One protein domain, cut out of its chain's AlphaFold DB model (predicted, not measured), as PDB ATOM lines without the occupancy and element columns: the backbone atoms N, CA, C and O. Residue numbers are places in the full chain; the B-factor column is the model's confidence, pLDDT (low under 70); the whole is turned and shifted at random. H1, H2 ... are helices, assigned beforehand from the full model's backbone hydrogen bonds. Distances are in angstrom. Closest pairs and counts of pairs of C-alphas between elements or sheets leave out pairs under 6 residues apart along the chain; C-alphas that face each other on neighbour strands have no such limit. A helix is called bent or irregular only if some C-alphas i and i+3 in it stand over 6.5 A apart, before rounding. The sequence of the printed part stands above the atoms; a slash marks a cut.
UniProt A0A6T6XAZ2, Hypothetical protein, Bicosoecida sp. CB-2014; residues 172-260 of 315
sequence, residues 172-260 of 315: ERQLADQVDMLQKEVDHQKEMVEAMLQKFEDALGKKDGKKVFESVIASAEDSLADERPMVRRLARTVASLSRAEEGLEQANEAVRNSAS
ATOM      1  N   GLU A 172      21.512  58.115  -1.301       53.44
ATOM      2  CA  GLU A 172      20.652  57.848  -2.462       53.44
ATOM      3  C   GLU A 172      20.622  56.362  -2.825       53.44
ATOM      4  O   GLU A 172      19.551  55.812  -3.058       53.44
ATOM      5  N   ARG A 173      21.774  55.676  -2.807       50.03
ATOM      6  CA  ARG A 173      21.845  54.231  -3.075       50.03
ATOM      7  C   ARG A 173      21.167  53.410  -1.977       50.03
ATOM      8  O   ARG A 173      20.505  52.436  -2.292       50.03
ATOM      9  N   GLN A 174      21.254  53.818  -0.709       55.34
ATOM     10  CA  GLN A 174      20.558  53.136   0.387       55.34
ATOM     11  C   GLN A 174      19.037  53.348   0.334       55.34
ATOM     12  O   GLN A 174      18.284  52.418   0.617       55.34
ATOM     13  N   LEU A 175      18.579  54.537  -0.068       61.72
ATOM     14  CA  LEU A 175      17.162  54.784  -0.338       61.72
ATOM     15  C   LEU A 175      16.692  54.023  -1.590       61.72
ATOM     16  O   LEU A 175      15.613  53.439  -1.572       61.72
ATOM     17  N   ALA A 176      17.510  53.947  -2.643       63.69
ATOM     18  CA  ALA A 176      17.223  53.153  -3.836       63.69
ATOM     19  C   ALA A 176      17.151  51.645  -3.528       63.69
ATOM     20  O   ALA A 176      16.252  50.970  -4.019       63.69
ATOM     21  N   ASP A 177      18.028  51.126  -2.662       67.56
ATOM     22  CA  ASP A 177      17.990  49.737  -2.187       67.56
ATOM     23  C   ASP A 177      16.727  49.462  -1.342       67.56
ATOM     24  O   ASP A 177      16.135  48.384  -1.429       67.56
ATOM     25  N   GLN A 178      16.270  50.436  -0.541       71.62
ATOM     26  CA  GLN A 178      14.996  50.347   0.187       71.62
ATOM     27  C   GLN A 178      13.790  50.359  -0.758       71.62
ATOM     28  O   GLN A 178      12.859  49.582  -0.556       71.62
ATOM     29  N   VAL A 179      13.818  51.194  -1.800       81.31
ATOM     30  CA  VAL A 179      12.795  51.217  -2.855       81.31
ATOM     31  C   VAL A 179      12.764  49.884  -3.608       81.31
ATOM     32  O   VAL A 179      11.684  49.334  -3.785       81.31
ATOM     33  N   ASP A 180      13.914  49.313  -3.978       80.75
ATOM     34  CA  ASP A 180      13.997  47.995  -4.631       80.75
ATOM     35  C   ASP A 180      13.444  46.869  -3.737       80.75
ATOM     36  O   ASP A 180      12.701  46.002  -4.198       80.75
ATOM     37  N   MET A 181      13.739  46.896  -2.433       76.88
ATOM     38  CA  MET A 181      13.181  45.934  -1.476       76.88
ATOM     39  C   MET A 181      11.658  46.081  -1.321       76.88
ATOM     40  O   MET A 181      10.948  45.074  -1.327       76.88
ATOM     41  N   LEU A 182      11.147  47.308  -1.189       84.06
ATOM     42  CA  LEU A 182       9.708  47.569  -1.075       84.06
ATOM     43  C   LEU A 182       8.964  47.218  -2.366       84.06
ATOM     44  O   LEU A 182       7.876  46.650  -2.305       84.06
ATOM     45  N   GLN A 183       9.566  47.488  -3.525       85.00
ATOM     46  CA  GLN A 183       9.026  47.094  -4.822       85.00
ATOM     47  C   GLN A 183       8.871  45.573  -4.904       85.00
ATOM     48  O   GLN A 183       7.799  45.092  -5.256       85.00
ATOM     49  N   LYS A 184       9.889  44.811  -4.482       86.25
ATOM     50  CA  LYS A 184       9.822  43.341  -4.427       86.25
ATOM     51  C   LYS A 184       8.716  42.823  -3.505       86.25
ATOM     52  O   LYS A 184       8.085  41.822  -3.831       86.25
ATOM     53  N   GLU A 185       8.468  43.480  -2.373       84.19
ATOM     54  CA  GLU A 185       7.368  43.111  -1.470       84.19
ATOM     55  C   GLU A 185       5.995  43.408  -2.095       84.19
ATOM     56  O   GLU A 185       5.098  42.569  -2.036       84.19
ATOM     57  N   VAL A 186       5.835  44.570  -2.737       88.88
ATOM     58  CA  VAL A 186       4.611  44.918  -3.481       88.88
ATOM     59  C   VAL A 186       4.353  43.903  -4.593       88.88
ATOM     60  O   VAL A 186       3.231  43.410  -4.724       88.88
ATOM     61  N   ASP A 187       5.384  43.548  -5.358       88.12
ATOM     62  CA  ASP A 187       5.290  42.564  -6.436       88.12
ATOM     63  C   ASP A 187       4.893  41.186  -5.883       88.12
ATOM     64  O   ASP A 187       3.960  40.558  -6.387       88.12
ATOM     65  N   HIS A 188       5.502  40.757  -4.773       88.25
ATOM     66  CA  HIS A 188       5.147  39.503  -4.109       88.25
ATOM     67  C   HIS A 188       3.686  39.481  -3.627       88.25
ATOM     68  O   HIS A 188       2.976  38.484  -3.792       88.25
ATOM     69  N   GLN A 189       3.196  40.583  -3.054       84.56
ATOM     70  CA  GLN A 189       1.804  40.670  -2.615       84.56
ATOM     71  C   GLN A 189       0.819  40.722  -3.789       84.56
ATOM     72  O   GLN A 189      -0.254  40.118  -3.696       84.56
ATOM     73  N   LYS A 190       1.183  41.358  -4.910       88.94
ATOM     74  CA  LYS A 190       0.402  41.315  -6.159       88.94
ATOM     75  C   LYS A 190       0.262  39.891  -6.678       88.94
ATOM     76  O   LYS A 190      -0.863  39.443  -6.901       88.94
ATOM     77  N   GLU A 191       1.362  39.144  -6.748       90.00
ATOM     78  CA  GLU A 191       1.342  37.727  -7.131       90.00
ATOM     79  C   GLU A 191       0.442  36.897  -6.200       90.00
ATOM     80  O   GLU A 191      -0.329  36.046  -6.649       90.00
ATOM     81  N   MET A 192       0.485  37.154  -4.886       84.56
ATOM     82  CA  MET A 192      -0.393  36.479  -3.929       84.56
ATOM     83  C   MET A 192      -1.877  36.790  -4.153       84.56
ATOM     84  O   MET A 192      -2.708  35.884  -4.035       84.56
ATOM     85  N   VAL A 193      -2.221  38.047  -4.448       88.31
ATOM     86  CA  VAL A 193      -3.596  38.482  -4.745       88.31
ATOM     87  C   VAL A 193      -4.089  37.842  -6.048       88.31
ATOM     88  O   VAL A 193      -5.185  37.276  -6.071       88.31
ATOM     89  N   GLU A 194      -3.265  37.819  -7.096       88.69
ATOM     90  CA  GLU A 194      -3.568  37.133  -8.360       88.69
ATOM     91  C   GLU A 194      -3.752  35.620  -8.167       88.69
ATOM     92  O   GLU A 194      -4.709  35.024  -8.665       88.69
ATOM     93  N   ALA A 195      -2.911  34.983  -7.350       88.88
ATOM     94  CA  ALA A 195      -3.067  33.572  -7.009       88.88
ATOM     95  C   ALA A 195      -4.362  33.288  -6.221       88.88
ATOM     96  O   ALA A 195      -4.869  32.160  -6.242       88.88
ATOM     97  N   MET A 196      -4.916  34.274  -5.505       86.31
ATOM     98  CA  MET A 196      -6.240  34.141  -4.893       86.31
ATOM     99  C   MET A 196      -7.357  34.230  -5.927       86.31
ATOM    100  O   MET A 196      -8.301  33.454  -5.803       86.31
ATOM    101  N   LEU A 197      -7.244  35.083  -6.952       89.31
ATOM    102  CA  LEU A 197      -8.228  35.138  -8.038       89.31
ATOM    103  C   LEU A 197      -8.428  33.752  -8.654       89.31
ATOM    104  O   LEU A 197      -9.566  33.298  -8.758       89.31
ATOM    105  N   GLN A 198      -7.338  33.037  -8.943       87.00
ATOM    106  CA  GLN A 198      -7.421  31.675  -9.474       87.00
ATOM    107  C   GLN A 198      -8.230  30.745  -8.554       87.00
ATOM    108  O   GLN A 198      -9.101  30.016  -9.013       87.00
ATOM    109  N   LYS A 199      -8.024  30.829  -7.234       88.31
ATOM    110  CA  LYS A 199      -8.773  30.021  -6.251       88.31
ATOM    111  C   LYS A 199     -10.257  30.391  -6.182       88.31
ATOM    112  O   LYS A 199     -11.083  29.513  -5.944       88.31
ATOM    113  N   PHE A 200     -10.601  31.665  -6.372       85.00
ATOM    114  CA  PHE A 200     -11.995  32.112  -6.466       85.00
ATOM    115  C   PHE A 200     -12.654  31.608  -7.755       85.00
ATOM    116  O   PHE A 200     -13.789  31.131  -7.710       85.00
ATOM    117  N   GLU A 201     -11.951  31.674  -8.887       88.88
ATOM    118  CA  GLU A 201     -12.429  31.136 -10.164       88.88
ATOM    119  C   GLU A 201     -12.619  29.616 -10.119       88.88
ATOM    120  O   GLU A 201     -13.619  29.116 -10.634       88.88
ATOM    121  N   ASP A 202     -11.715  28.888  -9.462       88.62
ATOM    122  CA  ASP A 202     -11.804  27.434  -9.310       88.62
ATOM    123  C   ASP A 202     -12.978  27.022  -8.400       88.62
ATOM    124  O   ASP A 202     -13.617  25.997  -8.634       88.62
ATOM    125  N   ALA A 203     -13.291  27.821  -7.372       86.06
ATOM    126  CA  ALA A 203     -14.349  27.519  -6.405       86.06
ATOM    127  C   ALA A 203     -15.761  27.928  -6.867       86.06
ATOM    128  O   ALA A 203     -16.734  27.251  -6.536       86.06
ATOM    129  N   LEU A 204     -15.886  29.048  -7.588       85.38
ATOM    130  CA  LEU A 204     -17.172  29.662  -7.957       85.38
ATOM    131  C   LEU A 204     -17.422  29.685  -9.475       85.38
ATOM    132  O   LEU A 204     -18.496  30.086  -9.914       85.38
ATOM    133  N   GLY A 205     -16.451  29.258 -10.283       86.75
ATOM    134  CA  GLY A 205     -16.469  29.380 -11.739       86.75
ATOM    135  C   GLY A 205     -15.944  30.738 -12.220       86.75
ATOM    136  O   GLY A 205     -16.101  31.763 -11.559       86.75
ATOM    137  N   LYS A 206     -15.345  30.767 -13.420       83.88
ATOM    138  CA  LYS A 206     -14.613  31.937 -13.954       83.88
ATOM    139  C   LYS A 206     -15.373  33.269 -13.895       83.88
ATOM    140  O   LYS A 206     -14.794  34.293 -13.558       83.88
ATOM    141  N   LYS A 207     -16.666  33.288 -14.241       87.62
ATOM    142  CA  LYS A 207     -17.455  34.537 -14.271       87.62
ATOM    143  C   LYS A 207     -17.867  35.016 -12.881       87.62
ATOM    144  O   LYS A 207     -17.775  36.211 -12.611       87.62
ATOM    145  N   ASP A 208     -18.329  34.109 -12.028       85.56
ATOM    146  CA  ASP A 208     -18.889  34.474 -10.725       85.56
ATOM    147  C   ASP A 208     -17.788  34.663  -9.676       85.56
ATOM    148  O   ASP A 208     -17.850  35.607  -8.889       85.56
ATOM    149  N   GLY A 209     -16.719  33.862  -9.739       85.75
ATOM    150  CA  GLY A 209     -15.515  34.039  -8.925       85.75
ATOM    151  C   GLY A 209     -14.855  35.395  -9.150       85.75
ATOM    152  O   GLY A 209     -14.584  36.107  -8.184       85.75
ATOM    153  N   LYS A 210     -14.695  35.808 -10.415       88.31
ATOM    154  CA  LYS A 210     -14.136  37.119 -10.764       88.31
ATOM    155  C   LYS A 210     -14.998  38.284 -10.267       88.31
ATOM    156  O   LYS A 210     -14.465  39.225  -9.691       88.31
ATOM    157  N   LYS A 211     -16.328  38.200 -10.406       88.25
ATOM    158  CA  LYS A 211     -17.249  39.226  -9.879       88.25
ATOM    159  C   LYS A 211     -17.137  39.389  -8.367       88.25
ATOM    160  O   LYS A 211     -17.097  40.511  -7.869       88.25
ATOM    161  N   VAL A 212     -17.110  38.274  -7.635       85.44
ATOM    162  CA  VAL A 212     -16.982  38.306  -6.172       85.44
ATOM    163  C   VAL A 212     -15.613  38.861  -5.781       85.44
ATOM    164  O   VAL A 212     -15.542  39.732  -4.920       85.44
ATOM    165  N   PHE A 213     -14.544  38.435  -6.447       89.75
ATOM    166  CA  PHE A 213     -13.191  38.936  -6.220       89.75
ATOM    167  C   PHE A 213     -13.083  40.459  -6.421       89.75
ATOM    168  O   PHE A 213     -12.615  41.160  -5.525       89.75
ATOM    169  N   GLU A 214     -13.591  40.982  -7.540       89.25
ATOM    170  CA  GLU A 214     -13.616  42.425  -7.829       89.25
ATOM    171  C   GLU A 214     -14.439  43.205  -6.790       89.25
ATOM    172  O   GLU A 214     -14.019  44.274  -6.351       89.25
ATOM    173  N   SER A 215     -15.570  42.650  -6.333       87.38
ATOM    174  CA  SER A 215     -16.389  43.286  -5.289       87.38
ATOM    175  C   SER A 215     -15.670  43.387  -3.937       87.38
ATOM    176  O   SER A 215     -15.834  44.378  -3.233       87.38
ATOM    177  N   VAL A 216     -14.840  42.393  -3.597       85.69
ATOM    178  CA  VAL A 216     -14.065  42.373  -2.346       85.69
ATOM    179  C   VAL A 216     -12.888  43.341  -2.412       85.69
ATOM    180  O   VAL A 216     -12.603  44.001  -1.421       85.69
ATOM    181  N   ILE A 217     -12.227  43.473  -3.566       87.94
ATOM    182  CA  ILE A 217     -11.165  44.475  -3.755       87.94
ATOM    183  C   ILE A 217     -11.726  45.895  -3.624       87.94
ATOM    184  O   ILE A 217     -11.130  46.723  -2.942       87.94
ATOM    185  N   ALA A 218     -12.885  46.171  -4.232       85.25
ATOM    186  CA  ALA A 218     -13.500  47.500  -4.220       85.25
ATOM    187  C   ALA A 218     -13.943  47.976  -2.821       85.25
ATOM    188  O   ALA A 218     -14.123  49.172  -2.612       85.25
ATOM    189  N   SER A 219     -14.130  47.054  -1.874       86.38
ATOM    190  CA  SER A 219     -14.604  47.317  -0.509       86.38
ATOM    191  C   SER A 219     -13.806  46.459   0.484       86.38
ATOM    192  O   SER A 219     -14.339  45.712   1.308       86.38
ATOM    193  N   ALA A 220     -12.474  46.517   0.360       81.06
ATOM    194  CA  ALA A 220     -11.564  45.674   1.133       81.06
ATOM    195  C   ALA A 220     -11.654  45.942   2.644       81.06
ATOM    196  O   ALA A 220     -11.609  44.992   3.423       81.06
ATOM    197  N   GLU A 221     -11.831  47.201   3.060       80.25
ATOM    198  CA  GLU A 221     -11.954  47.575   4.476       80.25
ATOM    199  C   GLU A 221     -13.238  47.033   5.115       80.25
ATOM    200  O   GLU A 221     -13.175  46.412   6.177       80.25
ATOM    201  N   ASP A 222     -14.385  47.161   4.441       82.56
ATOM    202  CA  ASP A 222     -15.659  46.620   4.937       82.56
ATOM    203  C   ASP A 222     -15.640  45.081   4.959       82.56
ATOM    204  O   ASP A 222     -16.188  44.433   5.856       82.56
ATOM    205  N   SER A 223     -14.932  44.474   4.001       83.12
ATOM    206  CA  SER A 223     -14.794  43.020   3.862       83.12
ATOM    207  C   SER A 223     -13.889  42.374   4.924       83.12
ATOM    208  O   SER A 223     -13.832  41.143   5.019       83.12
ATOM    209  N   LEU A 224     -13.198  43.154   5.766       81.88
ATOM    210  CA  LEU A 224     -12.409  42.628   6.890       81.88
ATOM    211  C   LEU A 224     -13.285  41.963   7.964       81.88
ATOM    212  O   LEU A 224     -12.824  41.044   8.648       81.88
ATOM    213  N   ALA A 225     -14.541  42.398   8.091       82.81
ATOM    214  CA  ALA A 225     -15.512  41.837   9.028       82.81
ATOM    215  C   ALA A 225     -16.291  40.633   8.456       82.81
ATOM    216  O   ALA A 225     -17.020  39.977   9.200       82.81
ATOM    217  N   ASP A 226     -16.119  40.302   7.170       84.44
ATOM    218  CA  ASP A 226     -16.878  39.239   6.499       84.44
ATOM    219  C   ASP A 226     -16.658  37.874   7.175       84.44
ATOM    220  O   ASP A 226     -15.537  37.526   7.556       84.44
ATOM    221  N   GLU A 227     -17.717  37.082   7.345       82.56
ATOM    222  CA  GLU A 227     -17.665  35.756   7.979       82.56
ATOM    223  C   GLU A 227     -16.937  34.706   7.127       82.56
ATOM    224  O   GLU A 227     -16.395  33.733   7.659       82.56
ATOM    225  N   ARG A 228     -16.874  34.903   5.805       85.94
ATOM    226  CA  ARG A 228     -16.287  33.948   4.863       85.94
ATOM    227  C   ARG A 228     -14.755  34.008   4.942       85.94
ATOM    228  O   ARG A 228     -14.158  35.030   4.596       85.94
ATOM    229  N   PRO A 229     -14.067  32.901   5.296       81.88
ATOM    230  CA  PRO A 229     -12.620  32.916   5.531       81.88
ATOM    231  C   PRO A 229     -11.793  33.344   4.316       81.88
ATOM    232  O   PRO A 229     -10.768  34.006   4.471       81.88
ATOM    233  N   MET A 230     -12.231  32.965   3.110       82.19
ATOM    234  CA  MET A 230     -11.543  33.281   1.855       82.19
ATOM    235  C   MET A 230     -11.667  34.769   1.498       82.19
ATOM    236  O   MET A 230     -10.670  35.386   1.137       82.19
ATOM    237  N   VAL A 231     -12.852  35.358   1.703       84.69
ATOM    238  CA  VAL A 231     -13.113  36.798   1.522       84.69
ATOM    239  C   VAL A 231     -12.305  37.613   2.526       84.69
ATOM    240  O   VAL A 231     -11.550  38.496   2.137       84.69
ATOM    241  N   ARG A 232     -12.345  37.236   3.808       85.06
ATOM    242  CA  ARG A 232     -11.561  37.892   4.861       85.06
ATOM    243  C   ARG A 232     -10.050  37.786   4.636       85.06
ATOM    244  O   ARG A 232      -9.283  38.636   5.088       85.06
ATOM    245  N   ARG A 233      -9.579  36.693   4.025       84.19
ATOM    246  CA  ARG A 233      -8.158  36.511   3.691       84.19
ATOM    247  C   ARG A 233      -7.750  37.432   2.544       84.19
ATOM    248  O   ARG A 233      -6.722  38.083   2.684       84.19
ATOM    249  N   LEU A 234      -8.572  37.519   1.497       87.44
ATOM    250  CA  LEU A 234      -8.372  38.437   0.374       87.44
ATOM    251  C   LEU A 234      -8.392  39.902   0.832       87.44
ATOM    252  O   LEU A 234      -7.467  40.645   0.530       87.44
ATOM    253  N   ALA A 235      -9.382  40.289   1.638       85.25
ATOM    254  CA  ALA A 235      -9.490  41.631   2.213       85.25
ATOM    255  C   ALA A 235      -8.227  42.032   2.998       85.25
ATOM    256  O   ALA A 235      -7.710  43.134   2.836       85.25
ATOM    257  N   ARG A 236      -7.667  41.110   3.797       84.81
ATOM    258  CA  ARG A 236      -6.412  41.346   4.530       84.81
ATOM    259  C   ARG A 236      -5.201  41.516   3.619       84.81
ATOM    260  O   ARG A 236      -4.383  42.380   3.905       84.81
ATOM    261  N   THR A 237      -5.075  40.702   2.571       85.50
ATOM    262  CA  THR A 237      -3.951  40.811   1.626       85.50
ATOM    263  C   THR A 237      -4.043  42.050   0.748       85.50
ATOM    264  O   THR A 237      -3.027  42.648   0.428       85.50
ATOM    265  N   VAL A 238      -5.254  42.480   0.392       87.81
ATOM    266  CA  VAL A 238      -5.462  43.734  -0.343       87.81
ATOM    267  C   VAL A 238      -5.132  44.925   0.556       87.81
ATOM    268  O   VAL A 238      -4.386  45.804   0.148       87.81
ATOM    269  N   ALA A 239      -5.580  44.915   1.814       83.62
ATOM    270  CA  ALA A 239      -5.241  45.967   2.771       83.62
ATOM    271  C   ALA A 239      -3.736  46.025   3.096       83.62
ATOM    272  O   ALA A 239      -3.207  47.106   3.348       83.62
ATOM    273  N   SER A 240      -3.029  44.887   3.117       82.50
ATOM    274  CA  SER A 240      -1.569  44.889   3.267       82.50
ATOM    275  C   SER A 240      -0.868  45.421   2.020       82.50
ATOM    276  O   SER A 240       0.089  46.178   2.168       82.50
ATOM    277  N   LEU A 241      -1.378  45.090   0.829       87.75
ATOM    278  CA  LEU A 241      -0.839  45.567  -0.441       87.75
ATOM    279  C   LEU A 241      -0.981  47.087  -0.554       87.75
ATOM    280  O   LEU A 241       0.005  47.752  -0.839       87.75
ATOM    281  N   SER A 242      -2.150  47.648  -0.230       86.06
ATOM    282  CA  SER A 242      -2.361  49.103  -0.249       86.06
ATOM    283  C   SER A 242      -1.395  49.843   0.680       86.06
ATOM    284  O   SER A 242      -0.798  50.834   0.278       86.06
ATOM    285  N   ARG A 243      -1.148  49.326   1.893       84.38
ATOM    286  CA  ARG A 243      -0.151  49.917   2.809       84.38
ATOM    287  C   ARG A 243       1.277  49.804   2.283       84.38
ATOM    288  O   ARG A 243       2.088  50.692   2.529       84.38
ATOM    289  N   ALA A 244       1.607  48.699   1.615       79.69
ATOM    290  CA  ALA A 244       2.922  48.513   1.011       79.69
ATOM    291  C   ALA A 244       3.128  49.469  -0.178       79.69
ATOM    292  O   ALA A 244       4.203  50.053  -0.300       79.69
ATOM    293  N   GLU A 245       2.098  49.685  -1.001       86.44
ATOM    294  CA  GLU A 245       2.107  50.653  -2.105       86.44
ATOM    295  C   GLU A 245       2.239  52.098  -1.597       86.44
ATOM    296  O   GLU A 245       3.085  52.837  -2.095       86.44
ATOM    297  N   GLU A 246       1.504  52.474  -0.545       86.50
ATOM    298  CA  GLU A 246       1.663  53.774   0.128       86.50
ATOM    299  C   GLU A 246       3.080  53.959   0.697       86.50
ATOM    300  O   GLU A 246       3.689  55.020   0.545       86.50
ATOM    301  N   GLY A 247       3.636  52.922   1.333       82.31
ATOM    302  CA  GLY A 247       5.002  52.950   1.864       82.31
ATOM    303  C   GLY A 247       6.065  53.100   0.769       82.31
ATOM    304  O   GLY A 247       7.031  53.846   0.938       82.31
ATOM    305  N   LEU A 248       5.874  52.432  -0.371       84.44
ATOM    306  CA  LEU A 248       6.734  52.557  -1.548       84.44
ATOM    307  C   LEU A 248       6.649  53.961  -2.171       84.44
ATOM    308  O   LEU A 248       7.666  54.509  -2.600       84.44
ATOM    309  N   GLU A 249       5.462  54.565  -2.214       85.19
ATOM    310  CA  GLU A 249       5.269  55.923  -2.729       85.19
ATOM    311  C   GLU A 249       5.956  56.972  -1.841       85.19
ATOM    312  O   GLU A 249       6.713  57.802  -2.350       85.19
ATOM    313  N   GLN A 250       5.814  56.860  -0.516       80.81
ATOM    314  CA  GLN A 250       6.522  57.711   0.450       80.81
ATOM    315  C   GLN A 250       8.048  57.583   0.334       80.81
ATOM    316  O   GLN A 250       8.764  58.585   0.386       80.81
ATOM    317  N   ALA A 251       8.561  56.363   0.148       77.25
ATOM    318  CA  ALA A 251       9.991  56.127  -0.049       77.25
ATOM    319  C   ALA A 251      10.505  56.767  -1.352       77.25
ATOM    320  O   ALA A 251      11.545  57.427  -1.355       77.25
ATOM    321  N   ASN A 252       9.753  56.643  -2.450       77.88
ATOM    322  CA  ASN A 252      10.075  57.292  -3.723       77.88
ATOM    323  C   ASN A 252      10.046  58.826  -3.627       77.88
ATOM    324  O   ASN A 252      10.869  59.507  -4.245       77.88
ATOM    325  N   GLU A 253       9.118  59.386  -2.856       79.31
ATOM    326  CA  GLU A 253       9.051  60.826  -2.608       79.31
ATOM    327  C   GLU A 253      10.225  61.313  -1.745       79.31
ATOM    328  O   GLU A 253      10.821  62.347  -2.048       79.31
ATOM    329  N   ALA A 254      10.648  60.533  -0.745       71.88
ATOM    330  CA  ALA A 254      11.854  60.811   0.034       71.88
ATOM    331  C   ALA A 254      13.122  60.832  -0.838       71.88
ATOM    332  O   ALA A 254      13.940  61.742  -0.693       71.88
ATOM    333  N   VAL A 255      13.256  59.898  -1.791       70.81
ATOM    334  CA  VAL A 255      14.347  59.901  -2.786       70.81
ATOM    335  C   VAL A 255      14.322  61.189  -3.615       70.81
ATOM    336  O   VAL A 255      15.337  61.884  -3.691       70.81
ATOM    337  N   ARG A 256      13.165  61.564  -4.181       68.06
ATOM    338  CA  ARG A 256      13.033  62.798  -4.984       68.06
ATOM    339  C   ARG A 256      13.362  64.057  -4.184       68.06
ATOM    340  O   ARG A 256      14.011  64.954  -4.711       68.06
ATOM    341  N   ASN A 257      12.941  64.115  -2.923       65.56
ATOM    342  CA  ASN A 257      13.199  65.257  -2.050       65.56
ATOM    343  C   ASN A 257      14.676  65.331  -1.635       65.56
ATOM    344  O   ASN A 257      15.239  66.427  -1.619       65.56
ATOM    345  N   SER A 258      15.329  64.190  -1.382       61.16
ATOM    346  CA  SER A 258      16.764  64.137  -1.061       61.16
ATOM    347  C   SER A 258      17.653  64.645  -2.203       61.16
ATOM    348  O   SER A 258      18.616  65.356  -1.943       61.16
ATOM    349  N   ALA A 259      17.250  64.425  -3.458       54.06
ATOM    350  CA  ALA A 259      17.930  64.956  -4.642       54.06
ATOM    351  C   ALA A 259      17.804  66.489  -4.812       54.06
ATOM    352  O   ALA A 259      18.415  67.064  -5.711       54.06
ATOM    353  N   SER A 260      17.001  67.169  -3.981       44.16
ATOM    354  CA  SER A 260      16.723  68.612  -4.094       44.16
ATOM    355  C   SER A 260      17.161  69.447  -2.886       44.16
ATOM    356  O   SER A 260      17.034  70.672  -2.916       44.16
TER     357      SER A 260
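This is residues 172 to 260 of the 315 residues of the protein "Hypothetical protein" of Bicosoecida sp. CB-2014 (UniProt A0A6T6XAZ2). Two long helices, H1 and H4, run side by side in opposite ways and make a rod, with two shorter helices forming a small head at the end where H1 ends and H4 begins. There H2 folds back from the end of H1 and reaches H4 with residues 216 to 217, and the very short H3 packs on the first turns of H4. The printed part has 89 residues with four named helices, H1, H2, H3 and H4 in that order, and no named strand; the class is all helix. The whole is loose, with a radius of gyration of the C-alphas of 16.1 A, and the C-alphas span 51 by 22 by 18 A.

H1, residues 172 to 204, is the longest helix; it begins with C-alpha 172 at (20.652, 57.848, -2.462) and measures 47.5 A from first to last C-alpha. H2, residues 206 to 218, measures 18.4 A and begins with C-alpha 206 at (-14.613, 31.937, -13.954). H3, residues 222 to 225, is neither bent nor irregular, but only just: C-alphas 222 and 225 are 6.3 A apart. H4, residues 229 to 258, measures 43.4 A and ends with C-alpha 258 at (16.764, 64.137, -1.061).

H4 is the hub, touching the three other helices. H1 and H4 touch at a shallow tilt of 21 degrees, opposite ways, and their closest C-alphas, those of Leu 182 and Leu 248, are 5.8 A apart. H1 and H2 form a helical hairpin at a steep tilt of 43 degrees, opposite ways; H1 touches H2 with residues 197 to 203 alone, and the closest C-alphas, those of Glu 201 and Gly 209, are 4.4 A apart. H2 touches H4 with residues 216 to 217 alone, at a steep tilt of 52 degrees, the same way; the closest C-alphas, those of Val 216 and Ala 235, are 6.5 A apart. H4 touches H3 with residues 231 to 236 alone, the C-alphas of Leu 224 and Arg 232 being closest at 5.2 A. H2 and H3 are close but not clearly touching, with the C-alphas of Val 216 and Ser 223 closest at 6.3 A. H1 and H3 are apart. Of the three touching pairs with a tilt, the packing is mostly crossed, but only just, with 1 at a shallow tilt. In H2 and H4 every O i to N i+4 pair is within hydrogen-bond range, in H1 28 of 29 are, and H3 is too short for such a pair, its 1 pair of O i to N i+3 being within range.

The C-alphas of Gly 205 and Ser 260, the two farthest apart, are 52.0 A apart, while those of the first and last printed residues, Glu 172 and Ser 260, are 11.6 A apart. The printed part has no cut, and the three links between helices are tight. The mean pLDDT of the printed part is 81.4; residues 172 to 177 and 256 to 260 are under 70.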